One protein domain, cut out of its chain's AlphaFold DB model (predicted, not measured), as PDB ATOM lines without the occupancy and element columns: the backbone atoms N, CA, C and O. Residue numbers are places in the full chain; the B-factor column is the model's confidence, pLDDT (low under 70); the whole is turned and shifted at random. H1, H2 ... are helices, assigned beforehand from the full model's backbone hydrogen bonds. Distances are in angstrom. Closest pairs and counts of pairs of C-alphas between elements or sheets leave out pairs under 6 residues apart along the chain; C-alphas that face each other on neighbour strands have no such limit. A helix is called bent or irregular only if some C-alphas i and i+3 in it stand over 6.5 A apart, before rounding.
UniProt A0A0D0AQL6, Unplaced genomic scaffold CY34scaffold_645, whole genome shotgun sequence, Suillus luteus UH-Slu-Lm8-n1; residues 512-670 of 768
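Overview. This is residues 512 to 670 of the 768 residues of an uncharacterized protein of Suillus luteus UH-Slu-Lm8-n1 (UniProt A0A0D0AQL6). Five helices lie lengthwise in a bundle, roughly side by side: H5 is the core, H1, H2, H4 and the long H6 are packed round it, and the last turns of H6, residues 661 to 670, stick out beyond one end as a straight arm. A loop, residues 615 to 635, reaches out at the opposite end, where the short H3 also lies, and a second long loop, residues 542 to 568, runs along the side of the bundle. The printed part has 159 residues with six named helices, H1 to H6 in order along the chain, and no named strand; the class is all helix. The whole is compact, with a radius of gyration of the C-alphas of 16.9 A, and spans 65 by 30 by 28 A, the arm of H6 adding to the length.

Along the chain. The longest helix, H6, holds residues 636 to 670 and measures 51.1 A from C-alpha 636 at (-5.311, 0.605, -63.589) to C-alpha 670 at (12.990, -25.369, -103.660). H5, residues 593 to 614, is 31.2 A long. H2 is residues 530 to 541, 16.9 A, and H4 is residues 577 to 587, 15.4 A. H1, residues 516 to 526, begins with C-alpha 516 at (-13.145, -25.813, -79.347) and measures 15.9 A; it is irregular, with C-alphas 517 and 520 7.6 A apart. H3 is residues 569 to 573, 6.2 A.

Arrangement. H5 is the hub, touching four helices. H5 and H6 form a hairpin at a shallow tilt of 20 degrees, their closest C-alphas those of Cys 610 and Leu 639, 5.8 A apart. H2 touches H6 at residues 643 to 657 alone, with the C-alphas of Leu 535 and Arg 650 closest at 4.9 A; they run the same way. H2 touches H5 too, closest at the C-alphas of Ile 539 and Leu 593, 6.3 A. H1 touches H5 at residues 600 to 608 alone, closest at the C-alphas of Leu 526 and Gly 604, 5.3 A, and forms a hairpin with H2. H4 touches H6 at residues 638 to 649 alone, closest at the C-alphas of Val 586 and Ala 645, 5.9 A. H4 and H5, a hairpin, only just touch, with 3 pairs of C-alphas within 8 A, the closest those of Ser 585 and Val 599, 6.0 A. H3 and H4 only just touch, with 3 pairs within 8 A, and only at the corner, closest at the C-alphas of Leu 571 and Glu 577, 5.5 A. H1 and H6 are apart. Each O i to N i+4 pair is within hydrogen-bond range in H2, H3, H4 and H5, against 5 of 7 in H1 and 30 of 31 in H6.

Size, cuts and confidence. The two C-alphas farthest apart, those of Asp 619 and Asn 670, are 66.1 A apart. The printed part has no cut. The links H2 to H3 and H5 to H6 are long. Residues 545 to 551 and residue 575 have pLDDT under 70.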
ATOM      1  N   ALA A 512     -14.080 -23.454 -69.394       97.06
ATOM      2  CA  ALA A 512     -14.473 -24.863 -69.482       97.06
ATOM      3  C   ALA A 512     -15.802 -25.097 -70.222       97.06
ATOM      4  O   ALA A 512     -16.026 -26.183 -70.755       97.06
ATOM      5  N   THR A 513     -16.673 -24.084 -70.310       95.81
ATOM      6  CA  THR A 513     -17.948 -24.187 -71.040       95.81
ATOM      7  C   THR A 513     -17.801 -24.034 -72.559       95.81
ATOM      8  O   THR A 513     -18.756 -24.288 -73.294       95.81
ATOM      9  N   VAL A 514     -16.624 -23.624 -73.053       96.38
ATOM     10  CA  VAL A 514     -16.429 -23.133 -74.427       96.38
ATOM     11  C   VAL A 514     -16.016 -24.256 -75.397       96.38
ATOM     12  O   VAL A 514     -14.892 -24.772 -75.308       96.38
ATOM     13  N   PRO A 515     -16.849 -24.612 -76.400       95.69
ATOM     14  CA  PRO A 515     -16.488 -25.608 -77.407       95.69
ATOM     15  C   PRO A 515     -15.284 -25.159 -78.242       95.69
ATOM     16  O   PRO A 515     -15.168 -23.989 -78.593       95.69
ATOM     17  N   ILE A 516     -14.416 -26.098 -78.641       93.50
ATOM     18  CA  ILE A 516     -13.145 -25.813 -79.347       93.50
ATOM     19  C   ILE A 516     -13.334 -24.882 -80.561       93.50
ATOM     20  O   ILE A 516     -12.549 -23.958 -80.757       93.50
ATOM     21  N   LYS A 517     -14.404 -25.094 -81.338       94.19
ATOM     22  CA  LYS A 517     -14.772 -24.290 -82.517       94.19
ATOM     23  C   LYS A 517     -15.113 -22.821 -82.213       94.19
ATOM     24  O   LYS A 517     -14.951 -21.982 -83.091       94.19
ATOM     25  N   ASP A 518     -15.557 -22.515 -80.995       96.25
ATOM     26  CA  ASP A 518     -16.051 -21.193 -80.593       96.25
ATOM     27  C   ASP A 518     -15.001 -20.416 -79.767       96.25
ATOM     28  O   ASP A 518     -15.216 -19.259 -79.411       96.25
ATOM     29  N   ARG A 519     -13.834 -21.022 -79.486       96.25
ATOM     30  CA  ARG A 519     -12.782 -20.449 -78.625       96.25
ATOM     31  C   ARG A 519     -12.229 -19.110 -79.108       96.25
ATOM     32  O   ARG A 519     -11.978 -18.251 -78.274       96.25
ATOM     33  N   ILE A 520     -12.075 -18.897 -80.417       96.44
ATOM     34  CA  ILE A 520     -11.644 -17.591 -80.960       96.44
ATOM     35  C   ILE A 520     -12.713 -16.516 -80.699       96.44
ATOM     36  O   ILE A 520     -12.386 -15.406 -80.289       96.44
ATOM     37  N   THR A 521     -13.996 -16.856 -80.857       97.44
ATOM     38  CA  THR A 521     -15.121 -15.965 -80.531       97.44
ATOM     39  C   THR A 521     -15.156 -15.639 -79.038       97.44
ATOM     40  O   THR A 521     -15.350 -14.484 -78.670       97.44
ATOM     41  N   PHE A 522     -14.908 -16.634 -78.178       98.06
ATOM     42  CA  PHE A 522     -14.792 -16.426 -76.736       98.06
ATOM     43  C   PHE A 522     -13.611 -15.516 -76.385       98.06
ATOM     44  O   PHE A 522     -13.824 -14.540 -75.673       98.06
ATOM     45  N   LEU A 523     -12.411 -15.756 -76.934       98.12
ATOM     46  CA  LEU A 523     -11.252 -14.879 -76.729       98.12
ATOM     47  C   LEU A 523     -11.592 -13.428 -77.087       98.12
ATOM     48  O   LEU A 523     -11.382 -12.550 -76.255       98.12
ATOM     49  N   LYS A 524     -12.210 -13.172 -78.250       98.00
ATOM     50  CA  LYS A 524     -12.667 -11.823 -78.635       98.00
ATOM     51  C   LYS A 524     -13.704 -11.210 -77.687       98.00
ATOM     52  O   LYS A 524     -13.790  -9.993 -77.610       98.00
ATOM     53  N   SER A 525     -14.486 -12.019 -76.972       97.62
ATOM     54  CA  SER A 525     -15.468 -11.521 -75.996       97.62
ATOM     55  C   SER A 525     -14.875 -11.161 -74.627       97.62
ATOM     56  O   SER A 525     -15.583 -10.588 -73.804       97.62
ATOM     57  N   LEU A 526     -13.597 -11.478 -74.366       97.94
ATOM     58  CA  LEU A 526     -12.956 -11.184 -73.078       97.94
ATOM     59  C   LEU A 526     -12.556  -9.709 -72.920       97.94
ATOM     60  O   LEU A 526     -12.594  -9.195 -71.807       97.94
ATOM     61  N   SER A 527     -12.190  -9.018 -74.004       98.00
ATOM     62  CA  SER A 527     -11.826  -7.597 -73.960       98.00
ATOM     63  C   SER A 527     -12.042  -6.902 -75.304       98.00
ATOM     64  O   SER A 527     -11.815  -7.490 -76.359       98.00
ATOM     65  N   SER A 528     -12.440  -5.630 -75.246       96.69
ATOM     66  CA  SER A 528     -12.577  -4.723 -76.393       96.69
ATOM     67  C   SER A 528     -11.293  -3.943 -76.719       96.69
ATOM     68  O   SER A 528     -11.321  -3.064 -77.576       96.69
ATOM     69  N   ASN A 529     -10.182  -4.213 -76.026       97.38
ATOM     70  CA  ASN A 529      -8.887  -3.583 -76.284       97.38
ATOM     71  C   ASN A 529      -8.345  -3.968 -77.681       97.38
ATOM     72  O   ASN A 529      -8.320  -5.146 -78.040       97.38
ATOM     73  N   SER A 530      -7.902  -2.975 -78.457       96.94
ATOM     74  CA  SER A 530      -7.452  -3.129 -79.850       96.94
ATOM     75  C   SER A 530      -6.231  -4.043 -79.990       96.94
ATOM     76  O   SER A 530      -6.270  -4.989 -80.776       96.94
ATOM     77  N   GLU A 531      -5.189  -3.824 -79.186       96.94
ATOM     78  CA  GLU A 531      -3.967  -4.642 -79.163       96.94
ATOM     79  C   GLU A 531      -4.274  -6.127 -78.926       96.94
ATOM     80  O   GLU A 531      -3.749  -7.008 -79.613       96.94
ATOM     81  N   TYR A 532      -5.187  -6.410 -77.997       98.50
ATOM     82  CA  TYR A 532      -5.637  -7.760 -77.679       98.50
ATOM     83  C   TYR A 532      -6.480  -8.381 -78.801       98.50
ATOM     84  O   TYR A 532      -6.308  -9.557 -79.130       98.50
ATOM     85  N   LEU A 533      -7.356  -7.610 -79.449       98.06
ATOM     86  CA  LEU A 533      -8.111  -8.099 -80.606       98.06
ATOM     87  C   LEU A 533      -7.192  -8.402 -81.803       98.06
ATOM     88  O   LEU A 533      -7.408  -9.410 -82.478       98.06
ATOM     89  N   LEU A 534      -6.138  -7.607 -82.016       96.50
ATOM     90  CA  LEU A 534      -5.108  -7.850 -83.033       96.50
ATOM     91  C   LEU A 534      -4.242  -9.081 -82.708       96.50
ATOM     92  O   LEU A 534      -3.932  -9.862 -83.608       96.50
ATOM     93  N   LEU A 535      -3.928  -9.325 -81.431       97.81
ATOM     94  CA  LEU A 535      -3.318 -10.583 -80.976       97.81
ATOM     95  C   LEU A 535      -4.211 -11.797 -81.308       97.81
ATOM     96  O   LEU A 535      -3.728 -12.791 -81.850       97.81
ATOM     97  N   VAL A 536      -5.519 -11.718 -81.044       97.81
ATOM     98  CA  VAL A 536      -6.465 -12.813 -81.338       97.81
ATOM     99  C   VAL A 536      -6.675 -13.018 -82.850       97.81
ATOM    100  O   VAL A 536      -6.854 -14.160 -83.284       97.81
ATOM    101  N   GLU A 537      -6.609 -11.960 -83.665       96.62
ATOM    102  CA  GLU A 537      -6.566 -12.059 -85.135       96.62
ATOM    103  C   GLU A 537      -5.302 -12.790 -85.616       96.62
ATOM    104  O   GLU A 537      -5.421 -13.803 -86.305       96.62
ATOM    105  N   ALA A 538      -4.109 -12.358 -85.189       95.50
ATOM    106  CA  ALA A 538      -2.845 -12.998 -85.563       95.50
ATOM    107  C   ALA A 538      -2.825 -14.496 -85.200       95.50
ATOM    108  O   ALA A 538      -2.355 -15.335 -85.972       95.50
ATOM    109  N   ILE A 539      -3.404 -14.857 -84.051       93.62
ATOM    110  CA  ILE A 539      -3.488 -16.245 -83.578       93.62
ATOM    111  C   ILE A 539      -4.406 -17.113 -84.435       93.62
ATOM    112  O   ILE A 539      -4.081 -18.279 -84.660       93.62
ATOM    113  N   ARG A 540      -5.520 -16.578 -84.953       94.31
ATOM    114  CA  ARG A 540      -6.369 -17.302 -85.919       94.31
ATOM    115  C   ARG A 540      -5.552 -17.726 -87.145       94.31
ATOM    116  O   ARG A 540      -5.728 -18.839 -87.642       94.31
ATOM    117  N   ASP A 541      -4.658 -16.853 -87.598       92.38
ATOM    118  CA  ASP A 541      -3.943 -17.003 -88.866       92.38
ATOM    119  C   ASP A 541      -2.665 -17.852 -88.753       92.38
ATOM    120  O   ASP A 541      -2.088 -18.235 -89.773       92.38
ATOM    121  N   LEU A 542      -2.274 -18.263 -87.535       89.06
ATOM    122  CA  LEU A 542      -1.222 -19.263 -87.292       89.06
ATOM    123  C   LEU A 542      -1.549 -20.645 -87.891       89.06
ATOM    124  O   LEU A 542      -0.636 -21.395 -88.231       89.06
ATOM    125  N   GLY A 543      -2.830 -20.973 -88.084       81.88
ATOM    126  CA  GLY A 543      -3.255 -22.233 -88.700       81.88
ATOM    127  C   GLY A 543      -3.220 -23.443 -87.755       81.88
ATOM    128  O   GLY A 543      -3.058 -23.316 -86.545       81.88
ATOM    129  N   LYS A 544      -3.447 -24.645 -88.303       74.19
ATOM    130  CA  LYS A 544      -3.665 -25.891 -87.536       74.19
ATOM    131  C   LYS A 544      -2.464 -26.849 -87.533       74.19
ATOM    132  O   LYS A 544      -2.664 -28.063 -87.508       74.19
ATOM    133  N   GLU A 545      -1.237 -26.345 -87.618       65.94
ATOM    134  CA  GLU A 545      -0.071 -27.233 -87.610       65.94
ATOM    135  C   GLU A 545       0.084 -27.969 -86.265       65.94
ATOM    136  O   GLU A 545      -0.170 -27.377 -85.208       65.94
ATOM    137  N   PRO A 546       0.488 -29.256 -86.281       56.97
ATOM    138  CA  PRO A 546       0.692 -30.050 -85.075       56.97
ATOM    139  C   PRO A 546       1.944 -29.565 -84.332       56.97
ATOM    140  O   PRO A 546       3.049 -30.062 -84.530       56.97
ATOM    141  N   SER A 547       1.760 -28.566 -83.470       60.34
ATOM    142  CA  SER A 547       2.825 -28.007 -82.636       60.34
ATOM    143  C   SER A 547       3.291 -29.053 -81.621       60.34
ATOM    144  O   SER A 547       2.465 -29.648 -80.924       60.34
ATOM    145  N   ILE A 548       4.606 -29.242 -81.478       62.81
ATOM    146  CA  ILE A 548       5.155 -29.970 -80.329       62.81
ATOM    147  C   ILE A 548       4.873 -29.114 -79.090       62.81
ATOM    148  O   ILE A 548       5.364 -27.992 -78.973       62.81
ATOM    149  N   ILE A 549       4.037 -29.627 -78.186       58.53
ATOM    150  CA  ILE A 549       3.655 -28.920 -76.965       58.53
ATOM    151  C   ILE A 549       4.790 -29.068 -75.949       58.53
ATOM    152  O   ILE A 549       4.825 -30.028 -75.177       58.53
ATOM    153  N   GLU A 550       5.706 -28.100 -75.934       63.34
ATOM    154  CA  GLU A 550       6.535 -27.840 -74.755       63.34
ATOM    155  C   GLU A 550       5.594 -27.561 -73.572       63.34
ATOM    156  O   GLU A 550       4.757 -26.658 -73.628       63.34
ATOM    157  N   GLN A 551       5.668 -28.381 -72.520       62.22
ATOM    158  CA  GLN A 551       4.719 -28.336 -71.404       62.22
ATOM    159  C   GLN A 551       5.029 -27.181 -70.439       62.22
ATOM    160  O   GLN A 551       5.506 -27.387 -69.324       62.22
ATOM    161  N   THR A 552       4.722 -25.949 -70.851       77.38
ATOM    162  CA  THR A 552       4.647 -24.811 -69.924       77.38
ATOM    163  C   THR A 552       3.506 -25.057 -68.932       77.38
ATOM    164  O   THR A 552       2.350 -25.232 -69.328       77.38
ATOM    165  N   VAL A 553       3.815 -25.084 -67.634       89.56
ATOM    166  CA  VAL A 553       2.823 -25.328 -66.574       89.56
ATOM    167  C   VAL A 553       2.080 -24.027 -66.265       89.56
ATOM    168  O   VAL A 553       2.480 -23.243 -65.409       89.56
ATOM    169  N   TRP A 554       0.993 -23.788 -66.995       92.88
ATOM    170  CA  TRP A 554       0.130 -22.621 -66.803       92.88
ATOM    171  C   TRP A 554      -0.704 -22.716 -65.510       92.88
ATOM    172  O   TRP A 554      -1.210 -23.798 -65.198       92.88
ATOM    173  N   PRO A 555      -0.935 -21.597 -64.790       95.00
ATOM    174  CA  PRO A 555      -1.901 -21.528 -63.694       95.00
ATOM    175  C   PRO A 555      -3.278 -22.034 -64.124       95.00
ATOM    176  O   PRO A 555      -3.729 -21.721 -65.224       95.00
ATOM    177  N   ALA A 556      -3.980 -22.762 -63.251       95.38
ATOM    178  CA  ALA A 556      -5.237 -23.441 -63.593       95.38
ATOM    179  C   ALA A 556      -6.324 -22.510 -64.174       95.38
ATOM    180  O   ALA A 556      -7.098 -22.932 -65.035       95.38
ATOM    181  N   TRP A 557      -6.351 -21.240 -63.756       96.19
ATOM    182  CA  TRP A 557      -7.267 -20.223 -64.283       96.19
ATOM    183  C   TRP A 557      -6.926 -19.769 -65.714       96.19
ATOM    184  O   TRP A 557      -7.824 -19.434 -66.481       96.19
ATOM    185  N   ALA A 558      -5.658 -19.847 -66.122       96.25
ATOM    186  CA  ALA A 558      -5.179 -19.587 -67.483       96.25
ATOM    187  C   ALA A 558      -5.272 -20.845 -68.378       96.25
ATOM    188  O   ALA A 558      -4.411 -21.105 -69.223       96.25
ATOM    189  N   THR A 559      -6.310 -21.668 -68.184       96.25
ATOM    190  CA  THR A 559      -6.529 -22.908 -68.944       96.25
ATOM    191  C   THR A 559      -7.963 -23.019 -69.449       96.25
ATOM    192  O   THR A 559      -8.913 -22.538 -68.832       96.25
ATOM    193  N   TRP A 560      -8.147 -23.763 -70.541       96.56
ATOM    194  CA  TRP A 560      -9.475 -24.130 -71.053       96.56
ATOM    195  C   TRP A 560     -10.240 -25.126 -70.160       96.56
ATOM    196  O   TRP A 560     -11.313 -25.581 -70.547       96.56
ATOM    197  N   SER A 561      -9.694 -25.472 -68.993       95.88
ATOM    198  CA  SER A 561     -10.330 -26.263 -67.932       95.88
ATOM    199  C   SER A 561     -10.800 -25.406 -66.747       95.88
ATOM    200  O   SER A 561     -11.324 -25.957 -65.784       95.88
ATOM    201  N   TRP A 562     -10.648 -24.075 -66.793       96.94
ATOM    202  CA  TRP A 562     -11.147 -23.198 -65.734       96.94
ATOM    203  C   TRP A 562     -12.684 -23.188 -65.687       96.94
ATOM    204  O   TRP A 562     -13.342 -22.778 -66.646       96.94
ATOM    205  N   GLU A 563     -13.251 -23.645 -64.566       97.19
ATOM    206  CA  GLU A 563     -14.702 -23.720 -64.325       97.19
ATOM    207  C   GLU A 563     -15.306 -22.411 -63.764       97.19
ATOM    208  O   GLU A 563     -16.528 -22.303 -63.662       97.19
ATOM    209  N   GLY A 564     -14.484 -21.406 -63.433       95.50
ATOM    210  CA  GLY A 564     -14.931 -20.125 -62.874       95.50
ATOM    211  C   GLY A 564     -15.297 -19.062 -63.920       95.50
ATOM    212  O   GLY A 564     -14.600 -18.879 -64.922       95.50
ATOM    213  N   SER A 565     -16.373 -18.312 -63.672       95.56
ATOM    214  CA  SER A 565     -16.729 -17.102 -64.429       95.56
ATOM    215  C   SER A 565     -15.943 -15.872 -63.963       95.56
ATOM    216  O   SER A 565     -15.861 -14.901 -64.715       95.56
ATOM    217  N   TYR A 566     -15.324 -15.936 -62.781       97.12
ATOM    218  CA  TYR A 566     -14.357 -14.982 -62.223       97.12
ATOM    219  C   TYR A 566     -12.971 -15.644 -62.051       97.12
ATOM    220  O   TYR A 566     -12.840 -16.859 -62.247       97.12
ATOM    221  N   LEU A 567     -11.933 -14.868 -61.734       97.19
ATOM    222  CA  LEU A 567     -10.584 -15.359 -61.408       97.19
ATOM    223  C   LEU A 567     -10.416 -15.638 -59.895       97.19
ATOM    224  O   LEU A 567     -11.236 -15.192 -59.099       97.19
ATOM    225  N   PRO A 568      -9.398 -16.415 -59.464       96.31
ATOM    226  CA  PRO A 568      -9.208 -16.744 -58.048       96.31
ATOM    227  C   PRO A 568      -8.968 -15.511 -57.166       96.31
ATOM    228  O   PRO A 568      -8.242 -14.600 -57.561       96.31
ATOM    229  N   SER A 569      -9.489 -15.531 -55.934       95.19
ATOM    230  CA  SER A 569      -9.339 -14.463 -54.925       95.19
ATOM    231  C   SER A 569      -7.898 -14.007 -54.701       95.19
ATOM    232  O   SER A 569      -7.642 -12.837 -54.418       95.19
ATOM    233  N   ASP A 570      -6.949 -14.925 -54.831       93.69
ATOM    234  CA  ASP A 570      -5.543 -14.706 -54.496       93.69
ATOM    235  C   ASP A 570      -4.885 -13.754 -55.513       93.69
ATOM    236  O   ASP A 570      -4.107 -12.872 -55.138       93.69
ATOM    237  N   LEU A 571      -5.337 -13.823 -56.773       95.06
ATOM    238  CA  LEU A 571      -4.978 -12.924 -57.872       95.06
ATOM    239  C   LEU A 571      -5.450 -11.477 -57.626       95.06
ATOM    240  O   LEU A 571      -4.808 -10.535 -58.084       95.06
ATOM    241  N   HIS A 572      -6.547 -11.306 -56.883       94.75
ATOM    242  CA  HIS A 572      -7.075 -10.004 -56.461       94.75
ATOM    243  C   HIS A 572      -6.423  -9.469 -55.180       94.75
ATOM    244  O   HIS A 572      -6.499  -8.270 -54.917       94.75
ATOM    245  N   SER A 573      -5.808 -10.341 -54.374       85.25
ATOM    246  CA  SER A 573      -5.405 -10.027 -52.996       85.25
ATOM    247  C   SER A 573      -3.928  -9.653 -52.848       85.25
ATOM    248  O   SER A 573      -3.565  -8.967 -51.891       85.25
ATOM    249  N   VAL A 574      -3.056 -10.086 -53.770       71.25
ATOM    250  CA  VAL A 574      -1.600  -9.876 -53.677       71.25
ATOM    251  C   VAL A 574      -0.998  -9.505 -55.034       71.25
ATOM    252  O   VAL A 574      -1.140 -10.244 -56.005       71.25
ATOM    253  N   ASP A 575      -0.200  -8.431 -55.071       65.56
ATOM    254  CA  ASP A 575       0.443  -7.863 -56.278       65.56
ATOM    255  C   ASP A 575       1.406  -8.816 -57.027       65.56
ATOM    256  O   ASP A 575       2.019  -8.432 -58.023       65.56
ATOM    257  N   GLY A 576       1.598 -10.042 -56.535       77.19
ATOM    258  CA  GLY A 576       2.578 -11.000 -57.038       77.19
ATOM    259  C   GLY A 576       2.064 -11.940 -58.128       77.19
ATOM    260  O   GLY A 576       2.805 -12.221 -59.064       77.19
ATOM    261  N   GLU A 577       0.836 -12.460 -58.035       90.56
ATOM    262  CA  GLU A 577       0.406 -13.555 -58.925       90.56
ATOM    263  C   GLU A 577       0.115 -13.088 -60.351       90.56
ATOM    264  O   GLU A 577       0.617 -13.686 -61.305       90.56
ATOM    265  N   ALA A 578      -0.605 -11.971 -60.503       94.00
ATOM    266  CA  ALA A 578      -0.843 -11.368 -61.811       94.00
ATOM    267  C   ALA A 578       0.488 -10.989 -62.484       94.00
ATOM    268  O   ALA A 578       0.710 -11.325 -63.644       94.00
ATOM    269  N   ARG A 579       1.425 -10.382 -61.740       94.62
ATOM    270  CA  ARG A 579       2.739  -9.980 -62.273       94.62
ATOM    271  C   ARG A 579       3.606 -11.172 -62.686       94.62
ATOM    272  O   ARG A 579       4.174 -11.131 -63.771       94.62
ATOM    273  N   LYS A 580       3.639 -12.255 -61.897       94.75
ATOM    274  CA  LYS A 580       4.310 -13.518 -62.273       94.75
ATOM    275  C   LYS A 580       3.721 -14.126 -63.546       94.75
ATOM    276  O   LYS A 580       4.472 -14.598 -64.397       94.75
ATOM    277  N   PHE A 581       2.391 -14.116 -63.695       95.75
ATOM    278  CA  PHE A 581       1.761 -14.562 -64.938       95.75
ATOM    279  C   PHE A 581       2.168 -13.670 -66.117       95.75
ATOM    280  O   PHE A 581       2.499 -14.200 -67.172       95.75
ATOM    281  N   LEU A 582       2.179 -12.343 -65.950       96.88
ATOM    282  CA  LEU A 582       2.547 -11.409 -67.018       96.88
ATOM    283  C   LEU A 582       4.003 -11.590 -67.465       96.88
ATOM    284  O   LEU A 582       4.246 -11.747 -68.660       96.88
ATOM    285  N   GLU A 583       4.943 -11.674 -66.523       96.38
ATOM    286  CA  GLU A 583       6.355 -11.988 -66.782       96.38
ATOM    287  C   GLU A 583       6.496 -13.306 -67.562       96.38
ATOM    288  O   GLU A 583       7.029 -13.323 -68.673       96.38
ATOM    289  N   MET A 584       5.899 -14.390 -67.057       96.00
ATOM    290  CA  MET A 584       5.880 -15.691 -67.733       96.00
ATOM    291  C   MET A 584       5.221 -15.628 -69.122       96.00
ATOM    292  O   MET A 584       5.699 -16.279 -70.052       96.00
ATOM    293  N   SER A 585       4.151 -14.848 -69.299       96.38
ATOM    294  CA  SER A 585       3.441 -14.715 -70.578       96.38
ATOM    295  C   SER A 585       4.293 -14.035 -71.654       96.38
ATOM    296  O   SER A 585       4.244 -14.448 -72.810       96.38
ATOM    297  N   VAL A 586       5.124 -13.062 -71.262       96.94
ATOM    298  CA  VAL A 586       6.063 -12.353 -72.144       96.94
ATOM    299  C   VAL A 586       7.307 -13.201 -72.429       96.94
ATOM    300  O   VAL A 586       7.803 -13.196 -73.553       96.94
ATOM    301  N   SER A 587       7.800 -13.961 -71.445       95.19
ATOM    302  CA  SER A 587       8.948 -14.863 -71.624       95.19
ATOM    303  C   SER A 587       8.614 -16.170 -72.356       95.19
ATOM    304  O   SER A 587       9.526 -16.837 -72.846       95.19
ATOM    305  N   THR A 588       7.340 -16.570 -72.446       93.50
ATOM    306  CA  THR A 588       6.962 -17.815 -73.132       93.50
ATOM    307  C   THR A 588       7.076 -17.651 -74.644       93.50
ATOM    308  O   THR A 588       6.309 -16.930 -75.283       93.50
ATOM    309  N   LYS A 589       7.979 -18.426 -75.248       92.00
ATOM    310  CA  LYS A 589       8.081 -18.571 -76.699       92.00
ATOM    311  C   LYS A 589       6.803 -19.196 -77.270       92.00
ATOM    312  O   LYS A 589       6.541 -20.382 -77.079       92.00
ATOM    313  N   ILE A 590       6.032 -18.419 -78.028       92.31
ATOM    314  CA  ILE A 590       4.951 -18.961 -78.859       92.31
ATOM    315  C   ILE A 590       5.574 -19.907 -79.897       92.31
ATOM    316  O   ILE A 590       6.413 -19.486 -80.691       92.31
ATOM    317  N   SER A 591       5.151 -21.173 -79.896       89.88
ATOM    318  CA  SER A 591       5.597 -22.205 -80.846       89.88
ATOM    319  C   SER A 591       4.509 -22.628 -81.840       89.88
ATOM    320  O   SER A 591       4.811 -23.245 -82.857       89.88
ATOM    321  N   GLY A 592       3.245 -22.278 -81.576       90.12
ATOM    322  CA  GLY A 592       2.122 -22.528 -82.476       90.12
ATOM    323  C   GLY A 592       0.768 -22.122 -81.887       90.12
ATOM    324  O   GLY A 592       0.685 -21.508 -80.818       90.12
ATOM    325  N   LEU A 593      -0.313 -22.483 -82.588       91.50
ATOM    326  CA  LEU A 593      -1.690 -22.108 -82.238       91.50
ATOM    327  C   LEU A 593      -2.054 -22.466 -80.787       91.50
ATOM    328  O   LEU A 593      -2.642 -21.645 -80.085       91.50
ATOM    329  N   ALA A 594      -1.694 -23.669 -80.325       90.81
ATOM    330  CA  ALA A 594      -2.055 -24.149 -78.991       90.81
ATOM    331  C   ALA A 594      -1.456 -23.278 -77.873       90.81
ATOM    332  O   ALA A 594      -2.194 -22.821 -76.999       90.81
ATOM    333  N   SER A 595      -0.149 -22.981 -77.941       91.75
ATOM    334  CA  SER A 595       0.517 -22.097 -76.976       91.75
ATOM    335  C   SER A 595      -0.067 -20.685 -77.024       91.75
ATOM    336  O   SER A 595      -0.406 -20.119 -75.988       91.75
ATOM    337  N   ALA A 596      -0.265 -20.130 -78.225       94.12
ATOM    338  CA  ALA A 596      -0.715 -18.749 -78.380       94.12
ATOM    339  C   ALA A 596      -2.152 -18.537 -77.866       94.12
ATOM    340  O   ALA A 596      -2.433 -17.555 -77.172       94.12
ATOM    341  N   MET A 597      -3.053 -19.493 -78.139       95.00
ATOM    342  CA  MET A 597      -4.419 -19.496 -77.603       95.00
ATOM    343  C   MET A 597      -4.463 -19.603 -76.075       95.00
ATOM    344  O   MET A 597      -5.433 -19.140 -75.478       95.00
ATOM    345  N   GLN A 598      -3.467 -20.226 -75.439       94.75
ATOM    346  CA  GLN A 598      -3.417 -20.364 -73.983       94.75
ATOM    347  C   GLN A 598      -2.850 -19.112 -73.302       94.75
ATOM    348  O   GLN A 598      -3.467 -18.613 -72.361       94.75
ATOM    349  N   VAL A 599      -1.768 -18.536 -73.840       96.75
ATOM    350  CA  VAL A 599      -1.248 -17.221 -73.412       96.75
ATOM    351  C   VAL A 599      -2.354 -16.159 -73.493       96.75
ATOM    352  O   VAL A 599      -2.626 -15.450 -72.524       96.75
ATOM    353  N   SER A 600      -3.059 -16.106 -74.628       97.75
ATOM    354  CA  SER A 600      -4.119 -15.116 -74.866       97.75
ATOM    355  C   SER A 600      -5.378 -15.359 -74.043       97.75
ATOM    356  O   SER A 600      -6.078 -14.402 -73.730       97.75
ATOM    357  N   LEU A 601      -5.662 -16.605 -73.643       98.25
ATOM    358  CA  LEU A 601      -6.733 -16.878 -72.686       98.25
ATOM    359  C   LEU A 601      -6.425 -16.223 -71.335       98.25
ATOM    360  O   LEU A 601      -7.275 -15.512 -70.809       98.25
ATOM    361  N   GLY A 602      -5.218 -16.419 -70.795       98.06
ATOM    362  CA  GLY A 602      -4.833 -15.816 -69.518       98.06
ATOM    363  C   GLY A 602      -4.792 -14.283 -69.569       98.06
ATOM    364  O   GLY A 602      -5.360 -13.632 -68.693       98.06
ATOM    365  N   LEU A 603      -4.216 -13.699 -70.629       98.50
ATOM    366  CA  LEU A 603      -4.203 -12.240 -70.829       98.50
ATOM    367  C   LEU A 603      -5.616 -11.661 -71.003       98.50
ATOM    368  O   LEU A 603      -5.956 -10.670 -70.363       98.50
ATOM    369  N   GLY A 604      -6.467 -12.297 -71.814       98.50
ATOM    370  CA  GLY A 604      -7.850 -11.863 -72.019       98.50
ATOM    371  C   GLY A 604      -8.684 -11.933 -70.740       98.50
ATOM    372  O   GLY A 604      -9.438 -11.008 -70.445       98.50
ATOM    373  N   LEU A 605      -8.520 -12.999 -69.947       98.31
ATOM    374  CA  LEU A 605      -9.174 -13.122 -68.645       98.31
ATOM    375  C   LEU A 605      -8.701 -12.026 -67.678       98.31
ATOM    376  O   LEU A 605      -9.545 -11.421 -67.024       98.31
ATOM    377  N   LEU A 606      -7.398 -11.720 -67.629       98.06
ATOM    378  CA  LEU A 606      -6.869 -10.613 -66.823       98.06
ATOM    379  C   LEU A 606      -7.434  -9.252 -67.251       98.06
ATOM    380  O   LEU A 606      -7.867  -8.498 -66.383       98.06
ATOM    381  N   LEU A 607      -7.498  -8.946 -68.554       98.44
ATOM    382  CA  LEU A 607      -8.113  -7.703 -69.051       98.44
ATOM    383  C   LEU A 607      -9.575  -7.574 -68.600       98.44
ATOM    384  O   LEU A 607      -9.988  -6.512 -68.131       98.44
ATOM    385  N   ARG A 608     -10.347  -8.665 -68.706       97.94
ATOM    386  CA  ARG A 608     -11.746  -8.722 -68.258       97.94
ATOM    387  C   ARG A 608     -11.878  -8.469 -66.756       97.94
ATOM    388  O   ARG A 608     -12.817  -7.802 -66.327       97.94
ATOM    389  N   GLU A 609     -10.953  -9.002 -65.965       97.38
ATOM    390  CA  GLU A 609     -11.035  -8.949 -64.507       97.38
ATOM    391  C   GLU A 609     -10.507  -7.640 -63.910       97.38
ATOM    392  O   GLU A 609     -11.103  -7.131 -62.964       97.38
ATOM    393  N   CYS A 610      -9.467  -7.041 -64.503       97.44
ATOM    394  CA  CYS A 610      -9.062  -5.668 -64.184       97.44
ATOM    395  C   CYS A 610     -10.215  -4.705 -64.489       97.44
ATOM    396  O   CYS A 610     -10.575  -3.891 -63.645       97.44
ATOM    397  N   LYS A 611     -10.873  -4.857 -65.650       97.19
ATOM    398  CA  LYS A 611     -12.055  -4.058 -66.000       97.19
ATOM    399  C   LYS A 611     -13.163  -4.177 -64.942       97.19
ATOM    400  O   LYS A 611     -13.615  -3.160 -64.432       97.19
ATOM    401  N   ARG A 612     -13.533  -5.402 -64.550       96.44
ATOM    402  CA  ARG A 612     -14.518  -5.671 -63.479       96.44
ATOM    403  C   ARG A 612     -14.144  -5.082 -62.119       96.44
ATOM    404  O   ARG A 612     -15.040  -4.734 -61.367       96.44
ATOM    405  N   ALA A 613     -12.856  -5.021 -61.785       96.06
ATOM    406  CA  ALA A 613     -12.378  -4.444 -60.532       96.06
ATOM    407  C   ALA A 613     -12.375  -2.905 -60.547       96.06
ATOM    408  O   ALA A 613     -12.640  -2.286 -59.522       96.06
ATOM    409  N   ILE A 614     -12.078  -2.298 -61.699       95.12
ATOM    410  CA  ILE A 614     -12.042  -0.841 -61.891       95.12
ATOM    411  C   ILE A 614     -13.461  -0.259 -62.020       95.12
ATOM    412  O   ILE A 614     -13.706   0.845 -61.547       95.12
ATOM    413  N   GLU A 615     -14.390  -1.000 -62.632       93.19
ATOM    414  CA  GLU A 615     -15.807  -0.631 -62.801       93.19
ATOM    415  C   GLU A 615     -16.717  -1.195 -61.681       93.19
ATOM    416  O   GLU A 615     -17.926  -1.302 -61.869       93.19
ATOM    417  N   TYR A 616     -16.164  -1.606 -60.531       95.94
ATOM    418  CA  TYR A 616     -16.968  -2.126 -59.419       95.94
ATOM    419  C   TYR A 616     -17.592  -0.991 -58.598       95.94
ATOM    420  O   TYR A 616     -16.897  -0.334 -57.824       95.94
ATOM    421  N   GLU A 617     -18.914  -0.846 -58.686       91.38
ATOM    422  CA  GLU A 617     -19.717  -0.072 -57.734       91.38
ATOM    423  C   GLU A 617     -20.543  -1.017 -56.845       91.38
ATOM    424  O   GLU A 617     -21.076  -2.039 -57.290       91.38
ATOM    425  N   ALA A 618     -20.603  -0.719 -55.546       90.62
ATOM    426  CA  ALA A 618     -21.074  -1.670 -54.532       90.62
ATOM    427  C   ALA A 618     -22.602  -1.870 -54.501       90.62
ATOM    428  O   ALA A 618     -23.075  -2.839 -53.906       90.62
ATOM    429  N   ASP A 619     -23.358  -0.963 -55.113       89.69
ATOM    430  CA  ASP A 619     -24.814  -0.986 -55.268       89.69
ATOM    431  C   ASP A 619     -25.274  -1.555 -56.624       89.69
ATOM    432  O   ASP A 619     -26.382  -2.085 -56.707       89.69
ATOM    433  N   GLU A 620     -24.415  -1.550 -57.652       90.44
ATOM    434  CA  GLU A 620     -24.653  -2.275 -58.915       90.44
ATOM    435  C   GLU A 620     -24.258  -3.768 -58.845       90.44
ATOM    436  O   GLU A 620     -24.632  -4.563 -59.713       90.44
ATOM    437  N   ALA A 621     -23.520  -4.176 -57.806       91.62
ATOM    438  CA  ALA A 621     -23.004  -5.532 -57.636       91.62
ATOM    439  C   ALA A 621     -24.112  -6.607 -57.564       91.62
ATOM    440  O   ALA A 621     -24.915  -6.672 -56.629       91.62
ATOM    441  N   THR A 622     -24.122  -7.518 -58.542       92.31
ATOM    442  CA  THR A 622     -25.061  -8.650 -58.592       92.31
ATOM    443  C   THR A 622     -24.751  -9.707 -57.528       92.31
ATOM    444  O   THR A 622     -23.615  -9.859 -57.084       92.31
ATOM    445  N   SER A 623     -25.746 -10.515 -57.146       91.50
ATOM    446  CA  SER A 623     -25.592 -11.545 -56.102       91.50
ATOM    447  C   SER A 623     -24.667 -12.719 -56.463       91.50
ATOM    448  O   SER A 623     -24.352 -13.530 -55.592       91.50
ATOM    449  N   ASP A 624     -24.221 -12.820 -57.719       92.69
ATOM    450  CA  ASP A 624     -23.174 -13.736 -58.185       92.69
ATOM    451  C   ASP A 624     -21.781 -13.080 -58.302       92.69
ATOM    452  O   ASP A 624     -20.804 -13.778 -58.585       92.69
ATOM    453  N   THR A 625     -21.662 -11.769 -58.062       95.56
ATOM    454  CA  THR A 625     -20.373 -11.061 -58.021       95.56
ATOM    455  C   THR A 625     -19.630 -11.379 -56.713       95.56
ATOM    456  O   THR A 625     -20.176 -11.159 -55.629       95.56
ATOM    457  N   PRO A 626     -18.385 -11.893 -56.757       96.12
ATOM    458  CA  PRO A 626     -17.655 -12.244 -55.543       96.12
ATOM    459  C   PRO A 626     -17.289 -11.015 -54.688       96.12
ATOM    460  O   PRO A 626     -16.839 -10.003 -55.226       96.12
ATOM    461  N   PRO A 627     -17.360 -11.100 -53.345       95.25
ATOM    462  CA  PRO A 627     -17.133  -9.945 -52.470       95.25
ATOM    463  C   PRO A 627     -15.689  -9.415 -52.491       95.25
ATOM    464  O   PRO A 627     -15.458  -8.280 -52.091       95.25
ATOM    465  N   TYR A 628     -14.716 -10.202 -52.970       95.75
ATOM    466  CA  TYR A 628     -13.324  -9.757 -53.113       95.75
ATOM    467  C   TYR A 628     -13.096  -8.811 -54.304       95.75
ATOM    468  O   TYR A 628     -12.038  -8.184 -54.367       95.75
ATOM    469  N   ILE A 629     -14.054  -8.673 -55.234       96.62
ATOM    470  CA  ILE A 629     -13.928  -7.739 -56.367       96.62
ATOM    471  C   ILE A 629     -13.887  -6.288 -55.860       96.62
ATOM    472  O   ILE A 629     -12.994  -5.540 -56.249       96.62
ATOM    473  N   GLY A 630     -14.744  -5.924 -54.898       93.50
ATOM    474  CA  GLY A 630     -14.751  -4.594 -54.267       93.50
ATOM    475  C   GLY A 630     -13.545  -4.277 -53.369       93.50
ATOM    476  O   GLY A 630     -13.424  -3.160 -52.873       93.50
ATOM    477  N   SER A 631     -12.642  -5.238 -53.158       94.62
ATOM    478  CA  SER A 631     -11.344  -5.051 -52.491       94.62
ATOM    479  C   SER A 631     -10.162  -5.434 -53.393       94.62
ATOM    480  O   SER A 631      -9.065  -5.704 -52.902       94.62
ATOM    481  N   SER A 632     -10.395  -5.527 -54.704       96.25
ATOM    482  CA  SER A 632      -9.429  -6.015 -55.685       96.25
ATOM    483  C   SER A 632      -8.246  -5.067 -55.863       96.25
ATOM    484  O   SER A 632      -8.411  -3.856 -55.993       96.25
ATOM    485  N   ARG A 633      -7.042  -5.638 -55.962       95.25
ATOM    486  CA  ARG A 633      -5.805  -4.920 -56.308       95.25
ATOM    487  C   ARG A 633      -5.441  -5.011 -57.798       95.25
ATOM    488  O   ARG A 633      -4.362  -4.581 -58.193       95.25
ATOM    489  N   LEU A 634      -6.350  -5.530 -58.633       95.69
ATOM    490  CA  LEU A 634      -6.281  -5.437 -60.098       95.69
ATOM    491  C   LEU A 634      -6.686  -4.025 -60.560       95.69
ATOM    492  O   LEU A 634      -7.751  -3.829 -61.143       95.69
ATOM    493  N   ASP A 635      -5.857  -3.039 -60.221       93.94
ATOM    494  CA  ASP A 635      -6.074  -1.625 -60.532       93.94
ATOM    495  C   ASP A 635      -5.636  -1.245 -61.963       93.94
ATOM    496  O   ASP A 635      -5.213  -2.084 -62.762       93.94
ATOM    497  N   ILE A 636      -5.732   0.049 -62.292       92.31
ATOM    498  CA  ILE A 636      -5.311   0.605 -63.589       92.31
ATOM    499  C   ILE A 636      -3.824   0.308 -63.869       92.31
ATOM    500  O   ILE A 636      -3.470  -0.020 -64.996       92.31
ATOM    501  N   GLY A 637      -2.959   0.320 -62.849       94.56
ATOM    502  CA  GLY A 637      -1.540   0.004 -63.011       94.56
ATOM    503  C   GLY A 637      -1.277  -1.476 -63.307       94.56
ATOM    504  O   GLY A 637      -0.287  -1.801 -63.960       94.56
ATOM    505  N   ILE A 638      -2.157  -2.388 -62.877       95.62
ATOM    506  CA  ILE A 638      -2.137  -3.778 -63.357       95.62
ATOM    507  C   ILE A 638      -2.697  -3.866 -64.782       95.62
ATOM    508  O   ILE A 638      -2.098  -4.556 -65.604       95.62
ATOM    509  N   LEU A 639      -3.780  -3.150 -65.109       96.38
ATOM    510  CA  LEU A 639      -4.345  -3.114 -66.467       96.38
ATOM    511  C   LEU A 639      -3.309  -2.672 -67.516       96.38
ATOM    512  O   LEU A 639      -3.162  -3.347 -68.536       96.38
ATOM    513  N   ASP A 640      -2.548  -1.611 -67.240       96.00
ATOM    514  CA  ASP A 640      -1.487  -1.107 -68.123       96.00
ATOM    515  C   ASP A 640      -0.406  -2.175 -68.386       96.00
ATOM    516  O   ASP A 640      -0.020  -2.410 -69.534       96.00
ATOM    517  N   LEU A 641       0.021  -2.905 -67.346       96.75
ATOM    518  CA  LEU A 641       0.981  -4.014 -67.467       96.75
ATOM    519  C   LEU A 641       0.418  -5.205 -68.267       96.75
ATOM    520  O   LEU A 641       1.174  -5.892 -68.959       96.75
ATOM    521  N   VAL A 642      -0.896  -5.463 -68.205       97.81
ATOM    522  CA  VAL A 642      -1.544  -6.488 -69.047       97.81
ATOM    523  C   VAL A 642      -1.548  -6.052 -70.516       97.81
ATOM    524  O   VAL A 642      -1.282  -6.878 -71.390       97.81
ATOM    525  N   ILE A 643      -1.800  -4.771 -70.803       97.62
ATOM    526  CA  ILE A 643      -1.762  -4.223 -72.170       97.62
ATOM    527  C   ILE A 643      -0.331  -4.281 -72.732       97.62
ATOM    528  O   ILE A 643      -0.135  -4.777 -73.840       97.62
ATOM    529  N   GLU A 644       0.681  -3.888 -71.951       97.50
ATOM    530  CA  GLU A 644       2.092  -3.973 -72.357       97.50
ATOM    531  C   GLU A 644       2.514  -5.423 -72.683       97.50
ATOM    532  O   GLU A 644       3.183  -5.684 -73.690       97.50
ATOM    533  N   ALA A 645       2.087  -6.391 -71.864       98.12
ATOM    534  CA  ALA A 645       2.309  -7.814 -72.122       98.12
ATOM    535  C   ALA A 645       1.603  -8.291 -73.404       98.12
ATOM    536  O   ALA A 645       2.215  -8.998 -74.207       98.12
ATOM    537  N   VAL A 646       0.353  -7.875 -73.641       98.44
ATOM    538  CA  VAL A 646      -0.388  -8.177 -74.878       98.44
ATOM    539  C   VAL A 646       0.363  -7.681 -76.114       98.44
ATOM    540  O   VAL A 646       0.543  -8.461 -77.052       98.44
ATOM    541  N   SER A 647       0.861  -6.441 -76.121       96.94
ATOM    542  CA  SER A 647       1.618  -5.888 -77.256       96.94
ATOM    543  C   SER A 647       2.914  -6.664 -77.531       96.94
ATOM    544  O   SER A 647       3.218  -6.965 -78.690       96.94
ATOM    545  N   LYS A 648       3.647  -7.075 -76.486       97.38
ATOM    546  CA  LYS A 648       4.861  -7.912 -76.613       97.38
ATOM    547  C   LYS A 648       4.545  -9.304 -77.171       97.38
ATOM    548  O   LYS A 648       5.198  -9.761 -78.111       97.38
ATOM    549  N   VAL A 649       3.506  -9.956 -76.647       97.00
ATOM    550  CA  VAL A 649       3.036 -11.279 -77.098       97.00
ATOM    551  C   VAL A 649       2.518 -11.220 -78.545       97.00
ATOM    552  O   VAL A 649       2.810 -12.122 -79.337       97.00
ATOM    553  N   ARG A 650       1.841 -10.130 -78.939       96.81
ATOM    554  CA  ARG A 650       1.447  -9.840 -80.333       96.81
ATOM    555  C   ARG A 650       2.665  -9.738 -81.248       96.81
ATOM    556  O   ARG A 650       2.670 -10.367 -82.304       96.81
ATOM    557  N   GLY A 651       3.710  -9.019 -80.831       94.94
ATOM    558  CA  GLY A 651       4.982  -8.954 -81.559       94.94
ATOM    559  C   GLY A 651       5.571 -10.343 -81.825       94.94
ATOM    560  O   GLY A 651       5.881 -10.675 -82.971       94.94
ATOM    561  N   GLY A 652       5.629 -11.197 -80.796       94.56
ATOM    562  CA  GLY A 652       6.074 -12.591 -80.924       94.56
ATOM    563  C   GLY A 652       5.241 -13.416 -81.916       94.56
ATOM    564  O   GLY A 652       5.803 -14.097 -82.776       94.56
ATOM    565  N   ALA A 653       3.909 -13.314 -81.856       94.69
ATOM    566  CA  ALA A 653       3.009 -13.998 -82.791       94.69
ATOM    567  C   ALA A 653       3.205 -13.527 -84.247       94.69
ATOM    568  O   ALA A 653       3.287 -14.351 -85.162       94.69
ATOM    569  N   MET A 654       3.345 -12.214 -84.464       94.44
ATOM    570  CA  MET A 654       3.573 -11.626 -85.791       94.44
ATOM    571  C   MET A 654       4.943 -11.994 -86.376       94.44
ATOM    572  O   MET A 654       5.053 -12.213 -87.583       94.44
ATOM    573  N   HIS A 655       5.983 -12.120 -85.546       93.88
ATOM    574  CA  HIS A 655       7.279 -12.644 -85.989       93.88
ATOM    575  C   HIS A 655       7.191 -14.109 -86.439       93.88
ATOM    576  O   HIS A 655       7.827 -14.468 -87.432       93.88
ATOM    577  N   LEU A 656       6.388 -14.944 -85.767       92.06
ATOM    578  CA  LEU A 656       6.214 -16.346 -86.160       92.06
ATOM    579  C   LEU A 656       5.405 -16.494 -87.461       92.06
ATOM    580  O   LEU A 656       5.766 -17.326 -88.292       92.06
ATOM    581  N   LEU A 657       4.393 -15.645 -87.693       93.06
ATOM    582  CA  LEU A 657       3.708 -15.551 -88.993       93.06
ATOM    583  C   LEU A 657       4.696 -15.216 -90.120       93.06
ATOM    584  O   LEU A 657       4.841 -16.000 -91.056       93.06
ATOM    585  N   LYS A 658       5.460 -14.120 -89.981       93.81
ATOM    586  CA  LYS A 658       6.483 -13.716 -90.966       93.81
ATOM    587  C   LYS A 658       7.510 -14.826 -91.225       93.81
ATOM    588  O   LYS A 658       7.879 -15.067 -92.371       93.81
ATOM    589  N   ALA A 659       7.954 -15.531 -90.182       92.38
ATOM    590  CA  ALA A 659       8.896 -16.643 -90.317       92.38
ATOM    591  C   ALA A 659       8.307 -17.832 -91.099       92.38
ATOM    592  O   ALA A 659       9.005 -18.411 -91.934       92.38
ATOM    593  N   ARG A 660       7.033 -18.180 -90.867       89.88
ATOM    594  CA  ARG A 660       6.331 -19.236 -91.613       89.88
ATOM    595  C   ARG A 660       6.151 -18.855 -93.081       89.88
ATOM    596  O   ARG A 660       6.388 -19.685 -93.953       89.88
ATOM    597  N   ASP A 661       5.779 -17.612 -93.363       91.00
ATOM    598  CA  ASP A 661       5.533 -17.164 -94.736       91.00
ATOM    599  C   ASP A 661       6.846 -17.187 -95.564       91.00
ATOM    600  O   ASP A 661       6.857 -17.700 -96.684       91.00
ATOM    601  N   ILE A 662       7.987 -16.804 -94.963       93.69
ATOM    602  CA  ILE A 662       9.339 -16.974 -95.546       93.69
ATOM    603  C   ILE A 662       9.698 -18.461 -95.753       93.69
ATOM    604  O   ILE A 662      10.330 -18.822 -96.751       93.69
ATOM    605  N   GLN A 663       9.325 -19.356 -94.832       89.19
ATOM    606  CA  GLN A 663       9.542 -20.801 -95.008       89.19
ATOM    607  C   GLN A 663       8.688 -21.379 -96.145       89.19
ATOM    608  O   GLN A 663       9.180 -22.206 -96.915       89.19
ATOM    609  N   GLN A 664       7.442 -20.922 -96.290       89.25
ATOM    610  CA  GLN A 664       6.546 -21.320 -97.375       89.25
ATOM    611  C   GLN A 664       7.074 -20.848 -98.737       89.25
ATOM    612  O   GLN A 664       7.094 -21.634 -99.685       89.25
ATOM    613  N   GLU A 665       7.570 -19.614 -98.831       91.94
ATOM    614  CA  GLU A 665       8.232 -19.085-100.030       91.94
ATOM    615  C   GLU A 665       9.471 -19.915-100.406       91.94
ATOM    616  O   GLU A 665       9.576 -20.401-101.534       91.94
ATOM    617  N   ARG A 666      10.359 -20.201 -99.442       92.75
ATOM    618  CA  ARG A 666      11.521 -21.087 -99.656       92.75
ATOM    619  C   ARG A 666      11.118 -22.491-100.110       92.75
ATOM    620  O   ARG A 666      11.784 -23.066-100.967       92.75
ATOM    621  N   HIS A 667      10.029 -23.048 -99.579       90.69
ATOM    622  CA  HIS A 667       9.514 -24.343-100.026       90.69
ATOM    623  C   HIS A 667       8.981 -24.285-101.470       90.69
ATOM    624  O   HIS A 667       9.143 -25.248-102.221       90.69
ATOM    625  N   ILE A 668       8.365 -23.176-101.890       90.50
ATOM    626  CA  ILE A 668       7.933 -22.971-103.283       90.50
ATOM    627  C   ILE A 668       9.155 -22.892-104.211       90.50
ATOM    628  O   ILE A 668       9.192 -23.612-105.209       90.50
ATOM    629  N   ILE A 669      10.177 -22.111-103.848       91.50
ATOM    630  CA  ILE A 669      11.431 -21.972-104.612       91.50
ATOM    631  C   ILE A 669      12.146 -23.326-104.746       91.50
ATOM    632  O   ILE A 669      12.452 -23.755-105.857       91.50
ATOM    633  N   ASN A 670      12.337 -24.055-103.642       88.62
ATOM    634  CA  ASN A 670      12.990 -25.369-103.660       88.62
ATOM    635  C   ASN A 670      12.192 -26.409-104.469       88.62
ATOM    636  O   ASN A 670      12.781 -27.267-105.126       88.62
TER     637      ASN A 670